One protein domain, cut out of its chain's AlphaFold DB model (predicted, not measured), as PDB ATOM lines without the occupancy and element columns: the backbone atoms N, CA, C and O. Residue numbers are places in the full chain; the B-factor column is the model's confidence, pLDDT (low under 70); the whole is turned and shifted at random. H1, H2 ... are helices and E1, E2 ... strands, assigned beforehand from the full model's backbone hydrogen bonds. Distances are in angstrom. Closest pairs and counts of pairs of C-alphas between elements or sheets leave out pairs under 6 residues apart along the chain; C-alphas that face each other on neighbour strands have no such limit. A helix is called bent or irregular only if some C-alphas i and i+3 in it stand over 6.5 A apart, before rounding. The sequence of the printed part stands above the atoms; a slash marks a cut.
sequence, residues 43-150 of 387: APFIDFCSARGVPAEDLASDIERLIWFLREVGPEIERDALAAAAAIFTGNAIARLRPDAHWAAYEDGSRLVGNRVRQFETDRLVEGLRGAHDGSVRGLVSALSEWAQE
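AT A GLANCE: This is residues 43 to 150 of the 387 residues of an uncharacterized protein of Arthrobacter sp. 24S4-2 (UniProt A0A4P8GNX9). A long helix, H4, runs through the middle of this domain, with a small three-stranded sheet, E1 E2 E3, covering one side of it and H1 packed across it on the side away from the sheet. H5 also crosses H4, H2 packs near its end, and H6 packs on the first turns of H3. The printed part has 108 residues, with named elements in the order H1 H2 H3 H4 E1 E2 E3 H5 H6; the sheet, in order E1 E2 E3, is antiparallel. The class is mostly helix; the whole is compact, with a radius of gyration of the C-alphas of 13.1 A and spans of 36 by 30 by 25 A.

HOW THE PARTS SIT: Start at the sheet, a meander, each strand the antiparallel neighbour of the one before: E1, residues 102 to 105, E2, residues 111 to 114, and E3, residues 119 to 121. Between E1 and E2 find N 102 and O 114 at 2.8 A; between E2 and E3, N 120 and O 113 at 2.8 A. H4, residues 80 to 96, is on one face, making two layers, helix over sheet; it lies over E2 at a height of 9.2 A and runs along the strands, at 9 degrees to E2 on the local plane. H5, residues 122 to 129, only grazes the sheet with residues 122 to 124, but touches H4, about perpendicular at 74 degrees, closest at C-alphas 87 and 122, 5.1 A. H1, residues 43 to 50, touches H4 about perpendicular at 86 degrees, closest at C-alphas 45 and 86, 5.5 A. H2, residues 56 to 61, touches residues 89 to 93 of H4, closest at C-alphas 60 and 93, 5.3 A. H3, residues 63 to 76, forms a helical hairpin with H4, but they only just touch, with 3 pairs of C-alphas within 8 A. Residues 137 to 141 of H6, residues 134 to 149, touch residues 63 to 68 of H3, closest at C-alphas 64 and 141, 5.9 A. Every O i to N i+4 pair is within hydrogen-bond range in H1, H2, H4, H5 and H6; in H3 8 of 10 are.

IN THESE COORDINATES: Find C-alpha 80 at (226.712, 266.525, 230.188); from there H4 runs 24.4 A to C-alpha 96. H6 runs 22.4 A to C-alpha 149 at (250.481, 247.916, 242.689). H3 spans 19.8 A and is irregular: C-alphas 72 and 75 are 7.7 A apart.

THE WHOLE: The two C-alphas farthest apart, Ala 51 and Val 117, are 37.0 A apart. The printed part has no cut, and its links are tight. Look for pLDDT under 70 at residues 78 to 79 and 116 to 117.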
ATOM      1  N   ALA A  43     238.518 265.000 224.030       92.81
ATOM      2  CA  ALA A  43     239.024 266.284 223.536       92.81
ATOM      3  C   ALA A  43     238.414 267.532 224.222       92.81
ATOM      4  O   ALA A  43     239.184 268.416 224.606       92.81
ATOM      5  N   PRO A  44     237.090 267.611 224.498       93.81
ATOM      6  CA  PRO A  44     236.518 268.754 225.218       93.81
ATOM      7  C   PRO A  44     237.107 268.962 226.620       93.81
ATOM      8  O   PRO A  44     237.164 270.088 227.113       93.81
ATOM      9  N   PHE A  45     237.552 267.885 227.272       94.25
ATOM     10  CA  PHE A  45     238.195 267.962 228.578       94.25
ATOM     11  C   PHE A  45     239.647 268.457 228.474       94.25
ATOM     12  O   PHE A  45     240.083 269.230 229.326       94.25
ATOM     13  N   ILE A  46     240.373 268.108 227.405       93.75
ATOM     14  CA  ILE A  46     241.706 268.678 227.126       93.75
ATOM     15  C   ILE A  46     241.609 270.195 226.940       93.75
ATOM     16  O   ILE A  46     242.397 270.942 227.528       93.75
ATOM     17  N   ASP A  47     240.629 270.657 226.161       92.56
ATOM     18  CA  ASP A  47     240.396 272.087 225.934       92.56
ATOM     19  C   ASP A  47     240.071 272.808 227.250       92.56
ATOM     20  O   ASP A  47     240.600 273.887 227.533       92.56
ATOM     21  N   PHE A  48     239.255 272.179 228.100       93.00
ATOM     22  CA  PHE A  48     238.914 272.687 229.426       93.00
ATOM     23  C   PHE A  48     240.133 272.820 230.356       93.00
ATOM     24  O   PHE A  48     240.250 273.829 231.060       93.00
ATOM     25  N   CYS A  49     241.036 271.832 230.352       93.00
ATOM     26  CA  CYS A  49     242.284 271.867 231.123       93.00
ATOM     27  C   CYS A  49     243.223 272.965 230.604       93.00
ATOM     28  O   CYS A  49     243.734 273.777 231.380       93.00
ATOM     29  N   SER A  50     243.370 273.054 229.279       91.44
ATOM     30  CA  SER A  50     244.212 274.052 228.608       91.44
ATOM     31  C   SER A  50     243.758 275.479 228.912       91.44
ATOM     32  O   SER A  50     244.582 276.341 229.211       91.44
ATOM     33  N   ALA A  51     242.443 275.725 228.932       91.75
ATOM     34  CA  ALA A  51     241.867 277.021 229.297       91.75
ATOM     35  C   ALA A  51     242.185 277.456 230.744       91.75
ATOM     36  O   ALA A  51     242.115 278.643 231.055       91.75
ATOM     37  N   ARG A  52     242.555 276.512 231.620       91.75
ATOM     38  CA  ARG A  52     242.957 276.748 233.018       91.75
ATOM     39  C   ARG A  52     244.470 276.718 233.221       91.75
ATOM     40  O   ARG A  52     244.935 276.818 234.351       91.75
ATOM     41  N   GLY A  53     245.242 276.581 232.142       92.81
ATOM     42  CA  GLY A  53     246.697 276.470 232.210       92.81
ATOM     43  C   GLY A  53     247.184 275.169 232.850       92.81
ATOM     44  O   GLY A  53     248.319 275.121 233.316       92.81
ATOM     45  N   VAL A  54     246.349 274.124 232.886       93.94
ATOM     46  CA  VAL A  54     246.719 272.804 233.408       93.94
ATOM     47  C   VAL A  54     247.043 271.879 232.230       93.94
ATOM     48  O   VAL A  54     246.154 271.604 231.421       93.94
ATOM     49  N   PRO A  55     248.289 271.385 232.101       92.38
ATOM     50  CA  PRO A  55     248.643 270.433 231.054       92.38
ATOM     51  C   PRO A  55     247.892 269.112 231.248       92.38
ATOM     52  O   PRO A  55     248.005 268.477 232.295       92.38
ATOM     53  N   ALA A  56     247.146 268.667 230.236       91.88
ATOM     54  CA  ALA A  56     246.428 267.392 230.306       91.88
ATOM     55  C   ALA A  56     247.384 266.188 230.441       91.88
ATOM     56  O   ALA A  56     247.019 265.184 231.038       91.88
ATOM     57  N   GLU A  57     248.620 266.290 229.946       92.50
ATOM     58  CA  GLU A  57     249.645 265.244 230.080       92.50
ATOM     59  C   GLU A  57     250.039 264.977 231.546       92.50
ATOM     60  O   GLU A  57     250.169 263.817 231.951       92.50
ATOM     61  N   ASP A  58     250.131 266.028 232.369       92.81
ATOM     62  CA  ASP A  58     250.364 265.899 233.814       92.81
ATOM     63  C   ASP A  58     249.233 265.097 234.469       92.81
ATOM     64  O   ASP A  58     249.474 264.220 235.294       92.81
ATOM     65  N   LEU A  59     247.985 265.372 234.080       95.12
ATOM     66  CA  LEU A  59     246.815 264.676 234.617       95.12
ATOM     67  C   LEU A  59     246.699 263.236 234.090       95.12
ATOM     68  O   LEU A  59     246.218 262.354 234.793       95.12
ATOM     69  N   ALA A  60     247.136 262.975 232.857       93.06
ATOM     70  CA  ALA A  60     247.120 261.636 232.266       93.06
ATOM     71  C   ALA A  60     248.174 260.699 232.885       93.06
ATOM     72  O   ALA A  60     248.007 259.478 232.850       93.06
ATOM     73  N   SER A  61     249.272 261.259 233.402       91.94
ATOM     74  CA  SER A  61     250.396 260.512 233.979       91.94
ATOM     75  C   SER A  61     250.323 260.360 235.501       91.94
ATOM     76  O   SER A  61     250.922 259.427 236.037       91.94
ATOM     77  N   ASP A  62     249.558 261.213 236.185       93.88
ATOM     78  CA  ASP A  62     249.394 261.207 237.637       93.88
ATOM     79  C   ASP A  62     247.906 261.148 238.023       93.88
ATOM     80  O   ASP A  62     247.182 262.150 238.017       93.88
ATOM     81  N   ILE A  63     247.448 259.941 238.380       94.44
ATOM     82  CA  ILE A  63     246.051 259.702 238.757       94.44
ATOM     83  C   ILE A  63     245.660 260.441 240.039       94.44
ATOM     84  O   ILE A  63     244.522 260.886 240.156       94.44
ATOM     85  N   GLU A  64     246.577 260.608 240.995       95.94
ATOM     86  CA  GLU A  64     246.284 261.345 242.224       95.94
ATOM     87  C   GLU A  64     246.011 262.809 241.882       95.94
ATOM     88  O   GLU A  64     244.977 263.361 242.273       95.94
ATOM     89  N   ARG A  65     246.884 263.413 241.072       96.44
ATOM     90  CA  ARG A  65     246.715 264.791 240.611       96.44
ATOM     91  C   ARG A  65     245.432 264.981 239.806       96.44
ATOM     92  O   ARG A  65     244.741 265.977 240.015       96.44
ATOM     93  N   LEU A  66     245.075 264.032 238.936       96.75
ATOM     94  CA  LEU A  66     243.807 264.060 238.202       96.75
ATOM     95  C   LEU A  66     242.593 264.047 239.138       96.75
ATOM     96  O   LEU A  66     241.688 264.861 238.969       96.75
ATOM     97  N   ILE A  67     242.566 263.156 240.130       96.44
ATOM     98  CA  ILE A  67     241.437 263.040 241.063       96.44
ATOM     99  C   ILE A  67     241.265 264.323 241.888       96.44
ATOM    100  O   ILE A  67     240.140 264.802 242.059       96.44
ATOM    101  N   TRP A  68     242.365 264.917 242.358       95.81
ATOM    102  CA  TRP A  68     242.321 266.196 243.068       95.81
ATOM    103  C   TRP A  68     241.885 267.353 242.169       95.81
ATOM    104  O   TRP A  68     241.059 268.162 242.592       95.81
ATOM    105  N   PHE A  69     242.356 267.392 240.922       95.31
ATOM    106  CA  PHE A  69     241.924 268.389 239.944       95.31
ATOM    107  C   PHE A  69     240.420 268.291 239.659       95.31
ATOM    108  O   PHE A  69     239.710 269.287 239.754       95.31
ATOM    109  N   LEU A  70     239.905 267.088 239.381       94.06
ATOM    110  CA  LEU A  70     238.478 266.854 239.121       94.06
ATOM    111  C   LEU A  70     237.590 267.246 240.301       94.06
ATOM    112  O   LEU A  70     236.475 267.721 240.099       94.06
ATOM    113  N   ARG A  71     238.080 267.063 241.528       93.56
ATOM    114  CA  ARG A  71     237.388 267.537 242.724       93.56
ATOM    115  C   ARG A  71     237.319 269.060 242.775       93.56
ATOM    116  O   ARG A  71     236.258 269.600 243.067       93.56
ATOM    117  N   GLU A  72     238.436 269.735 242.522       92.56
ATOM    118  CA  GLU A  72     238.522 271.198 242.551       92.56
ATOM    119  C   GLU A  72     237.594 271.832 241.510       92.56
ATOM    120  O   GLU A  72     236.811 272.721 241.836       92.56
ATOM    121  N   VAL A  73     237.623 271.321 240.276       90.88
ATOM    122  CA  VAL A  73     236.819 271.852 239.165       90.88
ATOM    123  C   VAL A  73     235.415 271.248 239.076       90.88
ATOM    124  O   VAL A  73     234.638 271.628 238.202       90.88
ATOM    125  N   GLY A  74     235.076 270.302 239.954       85.56
ATOM    126  CA  GLY A  74     233.838 269.522 239.914       85.56
ATOM    127  C   GLY A  74     232.556 270.353 239.760       85.56
ATOM    128  O   GLY A  74     231.732 269.995 238.910       85.56
ATOM    129  N   PRO A  75     232.386 271.470 240.500       83.00
ATOM    130  CA  PRO A  75     231.237 272.364 240.353       83.00
ATOM    131  C   PRO A  75     231.123 273.046 238.985       83.00
ATOM    132  O   PRO A  75     230.054 273.519 238.649       83.00
ATOM    133  N   GLU A  76     232.195 273.115 238.193       82.50
ATOM    134  CA  GLU A  76     232.209 273.777 236.878       82.50
ATOM    135  C   GLU A  76     231.992 272.791 235.716       82.50
ATOM    136  O   GLU A  76     231.738 273.190 234.575       82.50
ATOM    137  N   ILE A  77     232.053 271.485 235.994       80.00
ATOM    138  CA  ILE A  77     231.739 270.410 235.046       80.00
ATOM    139  C   ILE A  77     230.212 270.204 235.032       80.00
ATOM    140  O   ILE A  77     229.717 269.125 235.337       80.00
ATOM    141  N   GLU A  78     229.439 271.247 234.719       63.75
ATOM    142  CA  GLU A  78     227.959 271.216 234.751       63.75
ATOM    143  C   GLU A  78     227.324 270.763 233.425       63.75
ATOM    144  O   GLU A  78     226.116 270.565 233.342       63.75
ATOM    145  N   ARG A  79     228.120 270.597 232.360       63.69
ATOM    146  CA  ARG A  79     227.633 270.170 231.038       63.69
ATOM    147  C   ARG A  79     227.797 268.668 230.843       63.69
ATOM    148  O   ARG A  79     228.928 268.188 230.902       63.69
ATOM    149  N   ASP A  80     226.719 267.975 230.468       72.56
ATOM    150  CA  ASP A  80     226.712 266.525 230.188       72.56
ATOM    151  C   ASP A  80     227.855 266.090 229.259       72.56
ATOM    152  O   ASP A  80     228.544 265.110 229.527       72.56
ATOM    153  N   ALA A  81     228.132 266.867 228.206       83.75
ATOM    154  CA  ALA A  81     229.204 266.558 227.259       83.75
ATOM    155  C   ALA A  81     230.616 266.693 227.863       83.75
ATOM    156  O   ALA A  81     231.495 265.890 227.557       83.75
ATOM    157  N   LEU A  82     230.847 267.687 228.729       90.38
ATOM    158  CA  LEU A  82     232.145 267.870 229.386       90.38
ATOM    159  C   LEU A  82     232.347 266.838 230.500       90.38
ATOM    160  O   LEU A  82     233.448 266.317 230.646       90.38
ATOM    161  N   ALA A  83     231.286 266.505 231.241       89.56
ATOM    162  CA  ALA A  83     231.308 265.426 232.224       89.56
ATOM    163  C   ALA A  83     231.610 264.077 231.558       89.56
ATOM    164  O   ALA A  83     232.470 263.337 232.030       89.56
ATOM    165  N   ALA A  84     230.980 263.799 230.413       90.62
ATOM    166  CA  ALA A  84     231.246 262.597 229.635       90.62
ATOM    167  C   ALA A  84     232.694 262.540 229.119       90.62
ATOM    168  O   ALA A  84     233.321 261.483 229.202       90.62
ATOM    169  N   ALA A  85     233.237 263.661 228.637       93.81
ATOM    170  CA  ALA A  85     234.632 263.764 228.211       93.81
ATOM    171  C   ALA A  85     235.615 263.569 229.383       93.81
ATOM    172  O   ALA A  85     236.601 262.845 229.249       93.81
ATOM    173  N   ALA A  86     235.324 264.157 230.550       94.50
ATOM    174  CA  ALA A  86     236.111 263.981 231.770       94.50
ATOM    175  C   ALA A  86     236.086 262.525 232.262       94.50
ATOM    176  O   ALA A  86     237.117 261.998 232.678       94.50
ATOM    177  N   ALA A  87     234.936 261.847 232.173       94.38
ATOM    178  CA  ALA A  87     234.807 260.433 232.516       94.38
ATOM    179  C   ALA A  87     235.649 259.542 231.588       94.38
ATOM    180  O   ALA A  87     236.353 258.658 232.074       94.38
ATOM    181  N   ILE A  88     235.653 259.815 230.276       95.38
ATOM    182  CA  ILE A  88     236.510 259.109 229.308       95.38
ATOM    183  C   ILE A  88     237.993 259.345 229.621       95.38
ATOM    184  O   ILE A  88     238.760 258.389 229.716       95.38
ATOM    185  N   PHE A  89     238.397 260.596 229.858       96.81
ATOM    186  CA  PHE A  89     239.776 260.916 230.235       96.81
ATOM    187  C   PHE A  89     240.206 260.173 231.509       96.81
ATOM    188  O   PHE A  89     241.259 259.536 231.546       96.81
ATOM    189  N   THR A  90     239.354 260.211 232.538       96.38
ATOM    190  CA  THR A  90     239.581 259.529 233.819       96.38
ATOM    191  C   THR A  90     239.711 258.031 233.624       96.38
ATOM    192  O   THR A  90     240.611 257.410 234.184       96.38
ATOM    193  N   GLY A  91     238.852 257.440 232.793       95.69
ATOM    194  CA  GLY A  91     238.924 256.015 232.537       95.69
ATOM    195  C   GLY A  91     240.197 255.606 231.802       95.69
ATOM    196  O   GLY A  91     240.837 254.641 232.204       95.69
ATOM    197  N   ASN A  92     240.642 256.378 230.808       96.56
ATOM    198  CA  ASN A  92     241.913 256.122 230.128       96.56
ATOM    199  C   ASN A  92     243.114 256.243 231.088       96.56
ATOM    200  O   ASN A  92     244.025 255.413 231.041       96.56
ATOM    201  N   ALA A  93     243.096 257.214 232.010       95.75
ATOM    202  CA  ALA A  93     244.115 257.342 233.054       95.75
ATOM    203  C   ALA A  93     244.126 256.130 234.006       95.75
ATOM    204  O   ALA A  93     245.192 255.603 234.318       95.75
ATOM    205  N   ILE A  94     242.955 255.615 234.397       95.00
ATOM    206  CA  ILE A  94     242.847 254.379 235.193       95.00
ATOM    207  C   ILE A  94     243.328 253.158 234.387       95.00
ATOM    208  O   ILE A  94     244.059 252.327 234.924       95.00
ATOM    209  N   ALA A  95     242.982 253.044 233.099       93.31
ATOM    210  CA  ALA A  95     243.434 251.951 232.229       93.31
ATOM    211  C   ALA A  95     244.962 251.920 232.052       93.31
ATOM    212  O   ALA A  95     245.543 250.860 231.813       93.31
ATOM    213  N   ARG A  96     245.623 253.075 232.180       92.81
ATOM    214  CA  ARG A  96     247.084 253.199 232.131       92.81
ATOM    215  C   ARG A  96     247.768 252.647 233.380       92.81
ATOM    216  O   ARG A  96     248.907 252.197 233.279       92.81
ATOM    217  N   LEU A  97     247.086 252.626 234.529       91.44
ATOM    218  CA  LEU A  97     247.650 252.109 235.781       91.44
ATOM    219  C   LEU A  97     248.030 250.630 235.690       91.44
ATOM    220  O   LEU A  97     248.903 250.186 236.431       91.44
ATOM    221  N   ARG A  98     247.380 249.856 234.807       88.69
ATOM    222  CA  ARG A  98     247.629 248.419 234.669       88.69
ATOM    223  C   ARG A  98     247.496 247.903 233.232       88.69
ATOM    224  O   ARG A  98     246.574 248.293 232.520       88.69
ATOM    225  N   PRO A  99     248.325 246.929 232.816       86.06
ATOM    226  CA  PRO A  99     248.266 246.353 231.472       86.06
ATOM    227  C   PRO A  99     247.016 245.495 231.205       86.06
ATOM    228  O   PRO A  99     246.624 245.328 230.052       86.06
ATOM    229  N   ASP A 100     246.383 244.938 232.244       84.62
ATOM    230  CA  ASP A 100     245.178 244.100 232.143       84.62
ATOM    231  C   ASP A 100     243.860 244.894 232.214       84.62
ATOM    232  O   ASP A 100     242.778 244.315 232.049       84.62
ATOM    233  N   ALA A 101     243.940 246.210 232.431       89.94
ATOM    234  CA  ALA A 101     242.784 247.090 232.497       89.94
ATOM    235  C   ALA A 101     242.245 247.443 231.102       89.94
ATOM    236  O   ALA A 101     243.006 247.757 230.185       89.94
ATOM    237  N   HIS A 102     240.926 247.381 230.952       92.00
ATOM    238  CA  HIS A 102     240.189 247.670 229.727       92.00
ATOM    239  C   HIS A 102     238.823 248.282 230.054       92.00
ATOM    240  O   HIS A 102     238.311 248.148 231.167       92.00
ATOM    241  N   TRP A 103     238.250 248.958 229.068       92.94
ATOM    242  CA  TRP A 103     236.902 249.494 229.112       92.94
ATOM    243  C   TRP A 103     235.855 248.381 229.025       92.94
ATOM    244  O   TRP A 103     236.041 247.382 228.326       92.94
ATOM    245  N   ALA A 104     234.732 248.610 229.694       88.25
ATOM    246  CA  ALA A 104     233.480 247.884 229.550       88.25
ATOM    247  C   ALA A 104     232.313 248.883 229.566       88.25
ATOM    248  O   ALA A 104     232.422 249.979 230.118       88.25
ATOM    249  N   ALA A 105     231.194 248.509 228.954       85.38
ATOM    250  CA  ALA A 105     229.969 249.298 228.959       85.38
ATOM    251  C   ALA A 105     228.787 248.391 229.309       85.38
ATOM    252  O   ALA A 105     228.728 247.261 228.824       85.38
ATOM    253  N   TYR A 106     227.860 248.870 230.134       78.31
ATOM    254  CA  TYR A 106     226.580 248.198 230.362       78.31
ATOM    255  C   TYR A 106     225.486 248.776 229.460       78.31
ATOM    256  O   TYR A 106     225.574 249.921 229.018       78.31
ATOM    257  N   GLU A 107     224.450 247.982 229.185       76.38
ATOM    258  CA  GLU A 107     223.283 248.390 228.375       76.38
ATOM    259  C   GLU A 107     222.529 249.594 228.948       76.38
ATOM    260  O   GLU A 107     221.922 250.358 228.202       76.38
ATOM    261  N   ASP A 108     222.630 249.821 230.258       73.81
ATOM    262  CA  ASP A 108     222.086 251.011 230.918       73.81
ATOM    263  C   ASP A 108     222.914 252.289 230.683       73.81
ATOM    264  O   ASP A 108     222.611 253.342 231.243       73.81
ATOM    265  N   GLY A 109     223.962 252.205 229.858       77.50
ATOM    266  CA  GLY A 109     224.848 253.312 229.513       77.50
ATOM    267  C   GLY A 109     226.005 253.524 230.489       77.50
ATOM    268  O   GLY A 109     226.818 254.420 230.253       77.50
ATOM    269  N   SER A 110     226.128 252.715 231.550       79.81
ATOM    270  CA  SER A 110     227.237 252.837 232.507       79.81
ATOM    271  C   SER A 110     228.573 252.516 231.838       79.81
ATOM    272  O   SER A 110     228.736 251.446 231.242       79.81
ATOM    273  N   ARG A 111     229.559 253.406 231.988       90.56
ATOM    274  CA  ARG A 111     230.922 253.199 231.485       90.56
ATOM    275  C   ARG A 111     231.856 252.801 232.611       90.56
ATOM    276  O   ARG A 111     231.911 253.447 233.660       90.56
ATOM    277  N   LEU A 112     232.593 251.723 232.386       91.50
ATOM    278  CA  LEU A 112     233.467 251.120 233.377       91.50
ATOM    279  C   LEU A 112     234.859 250.962 232.806       91.50
ATOM    280  O   LEU A 112     235.040 250.696 231.618       91.50
ATOM    281  N   VAL A 113     235.838 251.045 233.687       92.75
ATOM    282  CA  VAL A 113     237.205 250.672 233.367       92.75
ATOM    283  C   VAL A 113     237.791 249.841 234.490       92.75
ATOM    284  O   VAL A 113     237.541 250.088 235.670       92.75
ATOM    285  N   GLY A 114     238.596 248.854 234.132       89.81
ATOM    286  CA  GLY A 114     239.285 248.025 235.103       89.81
ATOM    287  C   GLY A 114     239.582 246.650 234.541       89.81
ATOM    288  O   GLY A 114     239.709 246.467 233.335       89.81
ATOM    289  N   ASN A 115     239.710 245.662 235.411       83.06
ATOM    290  CA  ASN A 115     239.950 244.278 235.018       83.06
ATOM    291  C   ASN A 115     238.808 243.376 235.507       83.06
ATOM    292  O   ASN A 115     237.812 243.840 236.057       83.06
ATOM    293  N   ARG A 116     238.929 242.059 235.315       69.81
ATOM    294  CA  ARG A 116     237.888 241.106 235.750       69.81
ATOM    295  C   ARG A 116     237.599 241.142 237.254       69.81
ATOM    296  O   ARG A 116     236.560 240.656 237.674       69.81
ATOM    297  N   VAL A 117     238.532 241.663 238.047       68.81
ATOM    298  CA  VAL A 117     238.462 241.669 239.509       68.81
ATOM    299  C   VAL A 117     237.851 242.959 240.034       68.81
ATOM    300  O   VAL A 117     237.080 242.937 240.988       68.81
ATOM    301  N   ARG A 118     238.204 244.092 239.427       80.81
ATOM    302  CA  ARG A 118     237.772 245.405 239.880       80.81
ATOM    303  C   ARG A 118     237.441 246.277 238.687       80.81
ATOM    304  O   ARG A 118     238.273 246.456 237.802       80.81
ATOM    305  N   GLN A 119     236.233 246.818 238.709       87.62
ATOM    306  CA  GLN A 119     235.712 247.755 237.726       87.62
ATOM    307  C   GLN A 119     235.380 249.067 238.434       87.62
ATOM    308  O   GLN A 119     234.876 249.068 239.558       87.62
ATOM    309  N   PHE A 120     235.677 250.176 237.772       91.38
ATOM    310  CA  PHE A 120     235.438 251.528 238.250       91.38
ATOM    311  C   PHE A 120     234.456 252.215 237.309       91.38
ATOM    312  O   PHE A 120     234.744 252.374 236.127       91.38
ATOM    313  N   GLU A 121     233.298 252.615 237.829       91.25
ATOM    314  CA  GLU A 121     232.281 253.338 237.064       91.25
ATOM    315  C   GLU A 121     232.704 254.801 236.923       91.25
ATOM    316  O   GLU A 121     232.635 255.577 237.878       91.25
ATOM    317  N   THR A 122     233.208 255.167 235.745       93.06
ATOM    318  CA  THR A 122     233.891 256.453 235.530       93.06
ATOM    319  C   THR A 122     232.946 257.634 235.692       93.06
ATOM    320  O   THR A 122     233.338 258.671 236.219       93.06
ATOM    321  N   ASP A 123     231.687 257.455 235.297       89.94
ATOM    322  CA  ASP A 123     230.645 258.477 235.407       89.94
ATOM    323  C   ASP A 123     230.338 258.813 236.866       89.94
ATOM    324  O   ASP A 123     230.410 259.973 237.274       89.94
ATOM    325  N   ARG A 124     230.110 257.777 237.683       88.94
ATOM    326  CA  ARG A 124     229.875 257.934 239.122       88.94
ATOM    327  C   ARG A 124     231.093 258.452 239.866       88.94
ATOM    328  O   ARG A 124     230.930 259.174 240.846       88.94
ATOM    329  N   LEU A 125     232.302 258.096 239.433       90.69
ATOM    330  CA  LEU A 125     233.523 258.645 240.016       90.69
ATOM    331  C   LEU A 125     233.602 260.158 239.805       90.69
ATOM    332  O   LEU A 125     233.777 260.892 240.775       90.69
ATOM    333  N   VAL A 126     233.431 260.630 238.567       91.25
ATOM    334  CA  VAL A 126     233.468 262.068 238.255       91.25
ATOM    335  C   VAL A 126     232.340 262.813 238.971       91.25
ATOM    336  O   VAL A 126     232.578 263.869 239.556       91.25
ATOM    337  N   GLU A 127     231.127 262.259 238.985       89.00
ATOM    338  CA  GLU A 127     229.988 262.852 239.689       89.00
ATOM    339  C   GLU A 127     230.213 262.921 241.208       89.00
ATOM    340  O   GLU A 127     230.029 263.975 241.820       89.00
ATOM    341  N   GLY A 128     230.665 261.822 241.816       87.25
ATOM    342  CA  GLY A 128     230.877 261.718 243.259       87.25
ATOM    343  C   GLY A 128     231.947 262.671 243.792       87.25
ATOM    344  O   GLY A 128     231.860 263.112 244.939       87.25
ATOM    345  N   LEU A 129     232.929 263.052 242.966       90.25
ATOM    346  CA  LEU A 129     233.985 263.990 243.359       90.25
ATOM    347  C   LEU A 129     233.477 265.420 243.590       90.25
ATOM    348  O   LEU A 129     234.073 266.126 244.403       90.25
ATOM    349  N   ARG A 130     232.358 265.834 242.973       86.31
ATOM    350  CA  ARG A 130     231.824 267.212 243.067       86.31
ATOM    351  C   ARG A 130     231.472 267.655 244.493       86.31
ATOM    352  O   ARG A 130     231.441 268.849 244.773       86.31
ATOM    353  N   GLY A 131     231.201 266.706 245.391       82.56
ATOM    354  CA  GLY A 131     230.860 266.965 246.795       82.56
ATOM    355  C   GLY A 131     231.665 266.132 247.792       82.56
ATOM    356  O   GLY A 131     231.338 266.107 248.979       82.56
ATOM    357  N   ALA A 132     232.694 265.417 247.333       88.56
ATOM    358  CA  ALA A 132     233.469 264.541 248.197       88.56
ATOM    359  C   ALA A 132     234.294 265.348 249.210       88.56
ATOM    360  O   ALA A 132     234.884 266.385 248.894       88.56
ATOM    361  N   HIS A 133     234.376 264.843 250.439       90.94
ATOM    362  CA  HIS A 133     235.283 265.368 251.455       90.94
ATOM    363  C   HIS A 133     236.686 264.760 251.296       90.94
ATOM    364  O   HIS A 133     236.860 263.701 250.690       90.94
ATOM    365  N   ASP A 134     237.695 265.401 251.888       92.25
ATOM    366  CA  ASP A 134     239.109 265.009 251.770       92.25
ATOM    367  C   ASP A 134     239.383 263.549 252.131       92.25
ATOM    368  O   ASP A 134     240.218 262.901 251.504       92.25
ATOM    369  N   GLY A 135     238.684 263.035 253.145       89.44
ATOM    370  CA  GLY A 135     238.783 261.641 253.571       89.44
ATOM    371  C   GLY A 135     238.385 260.666 252.463       89.44
ATOM    372  O   GLY A 135     239.169 259.780 252.134       89.44
ATOM    373  N   SER A 136     237.217 260.860 251.840       88.62
ATOM    374  CA  SER A 136     236.767 260.045 250.704       88.62
ATOM    375  C   SER A 136     237.731 260.096 249.525       88.62
ATOM    376  O   SER A 136     238.000 259.067 248.914       88.62
ATOM    377  N   VAL A 137     238.274 261.276 249.220       92.25
ATOM    378  CA  VAL A 137     239.177 261.471 248.076       92.25
ATOM    379  C   VAL A 137     240.500 260.752 248.314       92.25
ATOM    380  O   VAL A 137     240.940 259.988 247.461       92.25
ATOM    381  N   ARG A 138     241.086 260.900 249.511       92.25
ATOM    382  CA  ARG A 138     242.274 260.129 249.911       92.25
ATOM    383  C   ARG A 138     242.015 258.624 249.900       92.25
ATOM    384  O   ARG A 138     242.875 257.871 249.457       92.25
ATOM    385  N   GLY A 139     240.834 258.187 250.340       87.81
ATOM    386  CA  GLY A 139     240.429 256.781 250.283       87.81
ATOM    387  C   GLY A 139     240.367 256.237 248.854       87.81
ATOM    388  O   GLY A 139     240.874 255.149 248.596       87.81
ATOM    389  N   LEU A 140     239.809 257.006 247.912       90.75
ATOM    390  CA  LEU A 140     239.774 256.647 246.491       90.75
ATOM    391  C   LEU A 140     241.181 256.576 245.882       90.75
ATOM    392  O   LEU A 140     241.481 255.613 245.180       90.75
ATOM    393  N   VAL A 141     242.043 257.559 246.164       94.00
ATOM    394  CA  VAL A 141     243.435 257.553 245.683       94.00
ATOM    395  C   VAL A 141     244.179 256.332 246.226       94.00
ATOM    396  O   VAL A 141     244.734 255.582 245.432       94.00
ATOM    397  N   SER A 142     244.100 256.057 247.536       89.81
ATOM    398  CA  SER A 142     244.705 254.855 248.140       89.81
ATOM    399  C   SER A 142     244.212 253.584 247.455       89.81
ATOM    400  O   SER A 142     245.006 252.746 247.043       89.81
ATOM    401  N   ALA A 143     242.901 253.477 247.243       87.62
ATOM    402  CA  ALA A 143     242.287 252.336 246.583       87.62
ATOM    403  C   ALA A 143     242.765 252.129 245.133       87.62
ATOM    404  O   ALA A 143     242.894 250.977 244.707       87.62
ATOM    405  N   LEU A 144     242.992 253.204 244.373       92.12
ATOM    406  CA  LEU A 144     243.529 253.147 243.009       92.12
ATOM    407  C   LEU A 144     245.022 252.799 243.008       92.12
ATOM    408  O   LEU A 144     245.440 251.964 242.210       92.12
ATOM    409  N   SER A 145     245.809 253.381 243.916       89.31
ATOM    410  CA  SER A 145     247.240 253.093 244.068       89.31
ATOM    411  C   SER A 145     247.497 251.651 244.508       89.31
ATOM    412  O   SER A 145     248.339 250.979 243.919       89.31
ATOM    413  N   GLU A 146     246.743 251.147 245.488       86.38
ATOM    414  CA  GLU A 146     246.791 249.744 245.916       86.38
ATOM    415  C   GLU A 146     246.459 248.816 244.746       86.38
ATOM    416  O   GLU A 146     247.213 247.890 244.454       86.38
ATOM    417  N   TRP A 147     245.385 249.111 244.007       88.12
ATOM    418  CA  TRP A 147     245.009 248.325 242.834       88.12
ATOM    419  C   TRP A 147     246.069 248.364 241.728       88.12
ATOM    420  O   TRP A 147     246.311 247.335 241.100       88.12
ATOM    421  N   ALA A 148     246.721 249.505 241.495       87.50
ATOM    422  CA  ALA A 148     247.797 249.642 240.511       87.50
ATOM    423  C   ALA A 148     249.046 248.821 240.876       87.50
ATOM    424  O   ALA A 148     249.732 248.319 239.989       87.50
ATOM    425  N   GLN A 149     249.332 248.671 242.174       82.94
ATOM    426  CA  GLN A 149     250.481 247.916 242.689       82.94
ATOM    427  C   GLN A 149     250.212 246.413 242.844       82.94
ATOM    428  O   GLN A 149     251.150 245.635 243.013       82.94
ATOM    429  N   GLU A 150     248.951 245.984 242.803       77.56
ATOM    430  CA  GLU A 150     248.610 244.567 242.834       77.56
ATOM    431  C   GLU A 150     249.216 243.828 241.637       77.56
ATOM    432  O   GLU A 150     248.884 244.107 240.482       77.56
TER     433      GLU A 150